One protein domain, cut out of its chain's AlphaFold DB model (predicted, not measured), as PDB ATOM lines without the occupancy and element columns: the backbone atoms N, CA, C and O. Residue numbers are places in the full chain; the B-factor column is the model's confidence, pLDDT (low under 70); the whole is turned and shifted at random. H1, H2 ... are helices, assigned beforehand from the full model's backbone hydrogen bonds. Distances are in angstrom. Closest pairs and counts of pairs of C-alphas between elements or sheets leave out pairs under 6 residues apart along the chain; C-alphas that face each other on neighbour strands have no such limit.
ATOM      1  N   TRP A 257     199.504 328.275 253.851       89.12
ATOM      2  CA  TRP A 257     199.180 326.897 253.481       89.12
ATOM      3  C   TRP A 257     200.275 326.219 252.647       89.12
ATOM      4  O   TRP A 257     200.672 325.094 252.954       89.12
ATOM      5  N   LEU A 258     200.814 326.913 251.635       91.69
ATOM      6  CA  LEU A 258     201.813 326.333 250.733       91.69
ATOM      7  C   LEU A 258     203.079 325.910 251.480       91.69
ATOM      8  O   LEU A 258     203.585 324.807 251.262       91.69
ATOM      9  N   ILE A 259     203.574 326.757 252.387       92.06
ATOM     10  CA  ILE A 259     204.776 326.460 253.176       92.06
ATOM     11  C   ILE A 259     204.491 325.416 254.261       92.06
ATOM     12  O   ILE A 259     205.308 324.519 254.469       92.06
ATOM     13  N   GLN A 260     203.324 325.466 254.907       92.06
ATOM     14  CA  GLN A 260     202.925 324.482 255.917       92.06
ATOM     15  C   GLN A 260     202.809 323.072 255.327       92.06
ATOM     16  O   GLN A 260     203.339 322.116 255.897       92.06
ATOM     17  N   GLU A 261     202.143 322.925 254.181       93.38
ATOM     18  CA  GLU A 261     201.967 321.617 253.552       93.38
ATOM     19  C   GLU A 261     203.256 321.144 252.859       93.38
ATOM     20  O   GLU A 261     203.558 319.952 252.898       93.38
ATOM     21  N   SER A 262     204.092 322.057 252.343       93.81
ATOM     22  CA  SER A 262     205.454 321.715 251.899       93.81
ATOM     23  C   SER A 262     206.306 321.168 253.044       93.81
ATOM     24  O   SER A 262     206.922 320.115 252.895       93.81
ATOM     25  N   LYS A 263     206.268 321.812 254.219       94.38
ATOM     26  CA  LYS A 263     206.941 321.330 255.434       94.38
ATOM     27  C   LYS A 263     206.461 319.935 255.834       94.38
ATOM     28  O   LYS A 263     207.291 319.052 256.021       94.38
ATOM     29  N   ARG A 264     205.142 319.704 255.895       94.25
ATOM     30  CA  ARG A 264     204.577 318.367 256.179       94.25
ATOM     31  C   ARG A 264     205.006 317.331 255.147       94.25
ATOM     32  O   ARG A 264     205.260 316.181 255.495       94.25
ATOM     33  N   GLN A 265     205.082 317.712 253.873       95.06
ATOM     34  CA  GLN A 265     205.554 316.818 252.824       95.06
ATOM     35  C   GLN A 265     207.031 316.453 253.013       95.06
ATOM     36  O   GLN A 265     207.372 315.277 252.920       95.06
ATOM     37  N   TRP A 266     207.901 317.416 253.317       94.19
ATOM     38  CA  TRP A 266     209.309 317.134 253.605       94.19
ATOM     39  C   TRP A 266     209.478 316.259 254.852       94.19
ATOM     40  O   TRP A 266     210.285 315.332 254.822       94.19
ATOM     41  N   GLU A 267     208.659 316.454 255.888       94.56
ATOM     42  CA  GLU A 267     208.642 315.586 257.073       94.56
ATOM     43  C   GLU A 267     208.278 314.138 256.714       94.56
ATOM     44  O   GLU A 267     208.953 313.209 257.160       94.56
ATOM     45  N   ARG A 268     207.276 313.928 255.843       94.19
ATOM     46  CA  ARG A 268     206.938 312.594 255.299       94.19
ATOM     47  C   ARG A 268     208.095 311.976 254.504       94.19
ATOM     48  O   ARG A 268     208.201 310.757 254.433       94.19
ATOM     49  N   GLU A 269     208.961 312.802 253.916       94.06
ATOM     50  CA  GLU A 269     210.177 312.390 253.201       94.06
ATOM     51  C   GLU A 269     211.410 312.254 254.120       94.06
ATOM     52  O   GLU A 269     212.517 312.030 253.627       94.06
ATOM     53  N   GLY A 270     211.241 312.383 255.441       94.50
ATOM     54  CA  GLY A 270     212.316 312.247 256.427       94.50
ATOM     55  C   GLY A 270     213.208 313.483 256.571       94.50
ATOM     56  O   GLY A 270     214.306 313.380 257.115       94.50
ATOM     57  N   LYS A 271     212.765 314.648 256.083       92.19
ATOM     58  CA  LYS A 271     213.463 315.930 256.230       92.19
ATOM     59  C   LYS A 271     212.663 316.867 257.125       92.19
ATOM     60  O   LYS A 271     211.559 317.276 256.779       92.19
ATOM     61  N   THR A 272     213.234 317.245 258.258       93.44
ATOM     62  CA  THR A 272     212.598 318.176 259.193       93.44
ATOM     63  C   THR A 272     213.251 319.543 259.068       93.44
ATOM     64  O   THR A 272     214.465 319.653 259.192       93.44
ATOM     65  N   TYR A 273     212.432 320.568 258.845       92.12
ATOM     66  CA  TYR A 273     212.853 321.966 258.813       92.12
ATOM     67  C   TYR A 273     211.982 322.778 259.765       92.12
ATOM     68  O   TYR A 273     210.758 322.641 259.767       92.12
ATOM     69  N   SER A 274     212.589 323.649 260.556       94.38
ATOM     70  CA  SER A 274     211.901 324.744 261.235       94.38
ATOM     71  C   SER A 274     211.503 325.835 260.234       94.38
ATOM     72  O   SER A 274     212.074 325.945 259.148       94.38
ATOM     73  N   PHE A 275     210.529 326.677 260.590       92.25
ATOM     74  CA  PHE A 275     210.165 327.815 259.738       92.25
ATOM     75  C   PHE A 275     211.327 328.801 259.557       92.25
ATOM     76  O   PHE A 275     211.500 329.321 258.460       92.25
ATOM     77  N   SER A 276     212.164 328.989 260.581       93.88
ATOM     78  CA  SER A 276     213.364 329.828 260.494       93.88
ATOM     79  C   SER A 276     214.392 329.273 259.501       93.88
ATOM     80  O   SER A 276     214.961 330.030 258.724       93.88
ATOM     81  N   GLU A 277     214.603 327.954 259.462       93.69
ATOM     82  CA  GLU A 277     215.481 327.339 258.454       93.69
ATOM     83  C   GLU A 277     214.929 327.516 257.037       93.69
ATOM     84  O   GLU A 277     215.685 327.827 256.119       93.69
ATOM     85  N   LEU A 278     213.613 327.358 256.849       92.56
ATOM     86  CA  LEU A 278     212.970 327.596 255.552       92.56
ATOM     87  C   LEU A 278     213.098 329.060 255.106       92.56
ATOM     88  O   LEU A 278     213.323 329.318 253.925       92.56
ATOM     89  N   GLU A 279     212.997 330.009 256.037       92.12
ATOM     90  CA  GLU A 279     213.196 331.434 255.768       92.12
ATOM     91  C   GLU A 279     214.630 331.727 255.293       92.12
ATOM     92  O   GLU A 279     214.824 332.399 254.279       92.12
ATOM     93  N   GLU A 280     215.643 331.181 255.969       93.06
ATOM     94  CA  GLU A 280     217.048 331.352 255.575       93.06
ATOM     95  C   GLU A 280     217.358 330.688 254.224       93.06
ATOM     96  O   GLU A 280     218.051 331.262 253.374       93.06
ATOM     97  N   LEU A 281     216.785 329.508 253.967       90.62
ATOM     98  CA  LEU A 281     216.881 328.857 252.661       90.62
ATOM     99  C   LEU A 281     216.282 329.742 251.565       90.62
ATOM    100  O   LEU A 281     216.948 329.948 250.548       90.62
ATOM    101  N   ALA A 282     215.105 330.329 251.799       89.56
ATOM    102  CA  ALA A 282     214.460 331.252 250.872       89.56
ATOM    103  C   ALA A 282     215.289 332.528 250.632       89.56
ATOM    104  O   ALA A 282     215.474 332.919 249.479       89.56
ATOM    105  N   LYS A 283     215.867 333.141 251.679       90.62
ATOM    106  CA  LYS A 283     216.765 334.311 251.552       90.62
ATOM    107  C   LYS A 283     218.005 334.011 250.711       90.62
ATOM    108  O   LYS A 283     218.495 334.877 249.991       90.62
ATOM    109  N   SER A 284     218.513 332.781 250.786       90.00
ATOM    110  CA  SER A 284     219.674 332.330 250.011       90.00
ATOM    111  C   SER A 284     219.345 331.912 248.565       90.00
ATOM    112  O   SER A 284     220.237 331.463 247.830       90.00
ATOM    113  N   SER A 285     218.076 331.979 248.157       88.56
ATOM    114  CA  SER A 285     217.617 331.666 246.800       88.56
ATOM    115  C   SER A 285     217.667 332.897 245.901       88.56
ATOM    116  O   SER A 285     217.512 334.032 246.344       88.56
ATOM    117  N   LYS A 286     217.849 332.685 244.592       88.12
ATOM    118  CA  LYS A 286     217.708 333.776 243.618       88.12
ATOM    119  C   LYS A 286     216.214 334.124 243.489       88.12
ATOM    120  O   LYS A 286     215.455 333.231 243.108       88.12
ATOM    121  N   PRO A 287     215.789 335.371 243.764       88.69
ATOM    122  CA  PRO A 287     214.379 335.745 243.707       88.69
ATOM    123  C   PRO A 287     213.849 335.757 242.263       88.69
ATOM    124  O   PRO A 287     214.626 335.841 241.308       88.69
ATOM    125  N   PHE A 288     212.520 335.696 242.121       87.69
ATOM    126  CA  PHE A 288     211.784 335.846 240.852       87.69
ATOM    127  C   PHE A 288     212.181 334.868 239.730       87.69
ATOM    128  O   PHE A 288     212.137 335.212 238.550       87.69
ATOM    129  N   LYS A 289     212.572 333.635 240.078       88.00
ATOM    130  CA  LYS A 289     212.839 332.570 239.091       88.00
ATOM    131  C   LYS A 289     211.576 331.946 238.499       88.00
ATOM    132  O   LYS A 289     211.571 331.554 237.336       88.00
ATOM    133  N   CYS A 290     210.534 331.840 239.310       90.44
ATOM    134  CA  CYS A 290     209.237 331.319 238.922       90.44
ATOM    135  C   CYS A 290     208.142 332.080 239.665       90.44
ATOM    136  O   CYS A 290     208.338 332.534 240.795       90.44
ATOM    137  N   PHE A 291     206.989 332.176 239.025       91.38
ATOM    138  CA  PHE A 291     205.770 332.759 239.544       91.38
ATOM    139  C   PHE A 291     204.709 331.668 239.576       91.38
ATOM    140  O   PHE A 291     204.489 330.957 238.593       91.38
ATOM    141  N   ILE A 292     204.062 331.529 240.720       90.62
ATOM    142  CA  ILE A 292     202.876 330.696 240.869       90.62
ATOM    143  C   ILE A 292     201.714 331.615 241.199       90.62
ATOM    144  O   ILE A 292     201.916 332.630 241.863       90.62
ATOM    145  N   ASP A 293     200.527 331.255 240.732       88.75
ATOM    146  CA  ASP A 293     199.287 331.782 241.281       88.75
ATOM    147  C   ASP A 293     198.930 330.919 242.497       88.75
ATOM    148  O   ASP A 293     198.588 329.747 242.305       88.75
ATOM    149  N   PRO A 294     199.073 331.421 243.740       87.06
ATOM    150  CA  PRO A 294     198.752 330.641 244.927       87.06
ATOM    151  C   PRO A 294     197.298 330.172 244.935       87.06
ATOM    152  O   PRO A 294     197.041 329.118 245.500       87.06
ATOM    153  N   ASP A 295     196.383 330.898 244.285       82.56
ATOM    154  CA  ASP A 295     194.949 330.603 244.274       82.56
ATOM    155  C   ASP A 295     194.543 329.588 243.187       82.56
ATOM    156  O   ASP A 295     193.367 329.228 243.084       82.56
ATOM    157  N   ASP A 296     195.487 329.082 242.380       87.19
ATOM    158  CA  ASP A 296     195.189 328.019 241.416       87.19
ATOM    159  C   ASP A 296     194.692 326.758 242.150       87.19
ATOM    160  O   ASP A 296     195.283 326.296 243.132       87.19
ATOM    161  N   GLN A 297     193.614 326.160 241.632       81.62
ATOM    162  CA  GLN A 297     192.952 324.971 242.187       81.62
ATOM    163  C   GLN A 297     193.914 323.803 242.451       81.62
ATOM    164  O   GLN A 297     193.673 322.981 243.335       81.62
ATOM    165  N   VAL A 298     195.037 323.723 241.730       87.62
ATOM    166  CA  VAL A 298     196.067 322.705 241.962       87.62
ATOM    167  C   VAL A 298     196.708 322.813 243.355       87.62
ATOM    168  O   VAL A 298     197.160 321.804 243.906       87.62
ATOM    169  N   PHE A 299     196.743 324.000 243.963       89.31
ATOM    170  CA  PHE A 299     197.412 324.248 245.241       89.31
ATOM    171  C   PHE A 299     196.495 324.150 246.466       89.31
ATOM    172  O   PHE A 299     196.990 324.017 247.587       89.31
ATOM    173  N   VAL A 300     195.175 324.126 246.269       82.88
ATOM    174  CA  VAL A 300     194.186 324.057 247.359       82.88
ATOM    175  C   VAL A 300     194.240 322.724 248.135       82.88
ATOM    176  O   VAL A 300     194.287 322.755 249.368       82.88
ATOM    177  N   PRO A 301     194.279 321.533 247.497       83.69
ATOM    178  CA  PRO A 301     194.240 320.267 248.231       83.69
ATOM    179  C   PRO A 301     195.522 320.001 249.032       83.69
ATOM    180  O   PRO A 301     196.617 320.351 248.595       83.69
ATOM    181  N   ALA A 302     195.428 319.267 250.144       85.75
ATOM    182  CA  ALA A 302     196.613 318.772 250.861       85.75
ATOM    183  C   ALA A 302     197.451 317.815 249.988       85.75
ATOM    184  O   ALA A 302     196.950 317.260 249.003       85.75
ATOM    185  N   GLY A 303     198.721 317.593 250.341       89.19
ATOM    186  CA  GLY A 303     199.617 316.668 249.638       89.19
ATOM    187  C   GLY A 303     200.952 317.286 249.221       89.19
ATOM    188  O   GLY A 303     201.497 318.153 249.891       89.19
ATOM    189  N   ASN A 304     201.518 316.812 248.110       94.00
ATOM    190  CA  ASN A 304     202.870 317.190 247.697       94.00
ATOM    191  C   ASN A 304     202.905 318.546 246.966       94.00
ATOM    192  O   ASN A 304     203.064 318.598 245.746       94.00
ATOM    193  N   ILE A 305     202.752 319.645 247.714       94.25
ATOM    194  CA  ILE A 305     202.837 321.014 247.179       94.25
ATOM    195  C   ILE A 305     204.154 321.276 246.422       94.25
ATOM    196  O   ILE A 305     204.069 321.797 245.307       94.25
ATOM    197  N   PRO A 306     205.348 320.863 246.900       93.88
ATOM    198  CA  PRO A 306     206.593 321.065 246.154       93.88
ATOM    199  C   PRO A 306     206.571 320.463 244.741       93.88
ATOM    200  O   PRO A 306     207.049 321.080 243.790       93.88
ATOM    201  N   GLU A 307     205.994 319.270 244.572       94.69
ATOM    202  CA  GLU A 307     205.856 318.656 243.247       94.69
ATOM    203  C   GLU A 307     204.822 319.369 242.374       94.69
ATOM    204  O   GLU A 307     205.025 319.522 241.167       94.69
ATOM    205  N   ARG A 308     203.734 319.866 242.971       94.62
ATOM    206  CA  ARG A 308     202.741 320.660 242.238       94.62
ATOM    207  C   ARG A 308     203.325 321.980 241.754       94.62
ATOM    208  O   ARG A 308     203.080 322.334 240.608       94.62
ATOM    209  N   ILE A 309     204.165 322.644 242.552       94.12
ATOM    210  CA  ILE A 309     204.900 323.847 242.128       94.12
ATOM    211  C   ILE A 309     205.788 323.522 240.921       94.12
ATOM    212  O   ILE A 309     205.719 324.215 239.905       94.12
ATOM    213  N   ARG A 310     206.572 322.435 240.973       93.62
ATOM    214  CA  ARG A 310     207.407 322.000 239.835       93.62
ATOM    215  C   ARG A 310     206.580 321.699 238.587       93.62
ATOM    216  O   ARG A 310     206.934 322.133 237.490       93.62
ATOM    217  N   THR A 311     205.466 320.991 238.755       95.00
ATOM    218  CA  THR A 311     204.542 320.652 237.666       95.00
ATOM    219  C   THR A 311     203.911 321.905 237.061       95.00
ATOM    220  O   THR A 311     203.856 322.028 235.837       95.00
ATOM    221  N   TYR A 312     203.495 322.860 237.895       94.94
ATOM    222  CA  TYR A 312     202.932 324.138 237.470       94.94
ATOM    223  C   TYR A 312     203.945 324.954 236.669       94.94
ATOM    224  O   TYR A 312     203.640 325.392 235.560       94.94
ATOM    225  N   CYS A 313     205.180 325.080 237.167       94.50
ATOM    226  CA  CYS A 313     206.264 325.768 236.460       94.50
ATOM    227  C   CYS A 313     206.535 325.120 235.097       94.50
ATOM    228  O   CYS A 313     206.644 325.810 234.088       94.50
ATOM    229  N   LYS A 314     206.558 323.781 235.034       94.50
ATOM    230  CA  LYS A 314     206.737 323.050 233.774       94.50
ATOM    231  C   LYS A 314     205.585 323.300 232.794       94.50
ATOM    232  O   LYS A 314     205.836 323.538 231.619       94.50
ATOM    233  N   LYS A 315     204.334 323.259 233.264       95.00
ATOM    234  CA  LYS A 315     203.131 323.500 232.445       95.00
ATOM    235  C   LYS A 315     203.071 324.935 231.910       95.00
ATOM    236  O   LYS A 315     202.542 325.154 230.827       95.00
ATOM    237  N   THR A 316     203.623 325.892 232.651       94.19
ATOM    238  CA  THR A 316     203.642 327.321 232.301       94.19
ATOM    239  C   THR A 316     204.945 327.763 231.621       94.19
ATOM    240  O   THR A 316     205.158 328.957 231.435       94.19
ATOM    241  N   ASN A 317     205.805 326.820 231.205       94.00
ATOM    242  CA  ASN A 317     207.098 327.076 230.551       94.00
ATOM    243  C   ASN A 317     208.055 327.982 231.356       94.00
ATOM    244  O   ASN A 317     208.815 328.763 230.783       94.00
TER     245      ASN A 317
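What this domain is: This is residues 257 to 317 of the 326 residues of the protein "Carbohydrate kinase, FGGY family" of Paeniclostridium sordellii (strain ATCC 9714 / DSM 2141 / JCM 3814 / LMG 15708 / NCIMB 10717 / 211) (UniProt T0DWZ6). The chain winds into a ring: H1 and H3 meet at a steep angle, H2 follows H1 across a short link, and the long link 284 to 304 leads round from H2 to H3. Residues 279 to 288 stick out. The printed part has 61 residues with three named helices, H1, H2, H3 in chain order, and no named strand; it is all helix and compact, with a radius of gyration of 12.0 A and spans of 29 by 26 by 17 A.

How they stand to each other: H1, residues 257 to 268, touches H3, residues 305 to 315, at a steep tilt of 67 degrees, opposite ways; their closest C-alphas, of Ser 262 and Ile 305, are 5.4 A apart. H2, residues 275 to 283, is near H1, with 5 pairs of C-alphas within 10 A. H2 and H3 are apart. Every O i to N i+4 pair is within hydrogen-bond range in H1, H2 and H3.

Where its parts are: H1 is 16.4 A long from C-alpha 257 at (199.180, 326.897, 253.481), H2 12.4 A, and H3 14.9 A, to C-alpha 315 at (203.131, 323.500, 232.445).

The domain as a whole: The farthest C-alphas, of Ser 274 and Asn 317, are 31.1 A apart. The printed part has no cut, and no printed residue is under 70 in pLDDT.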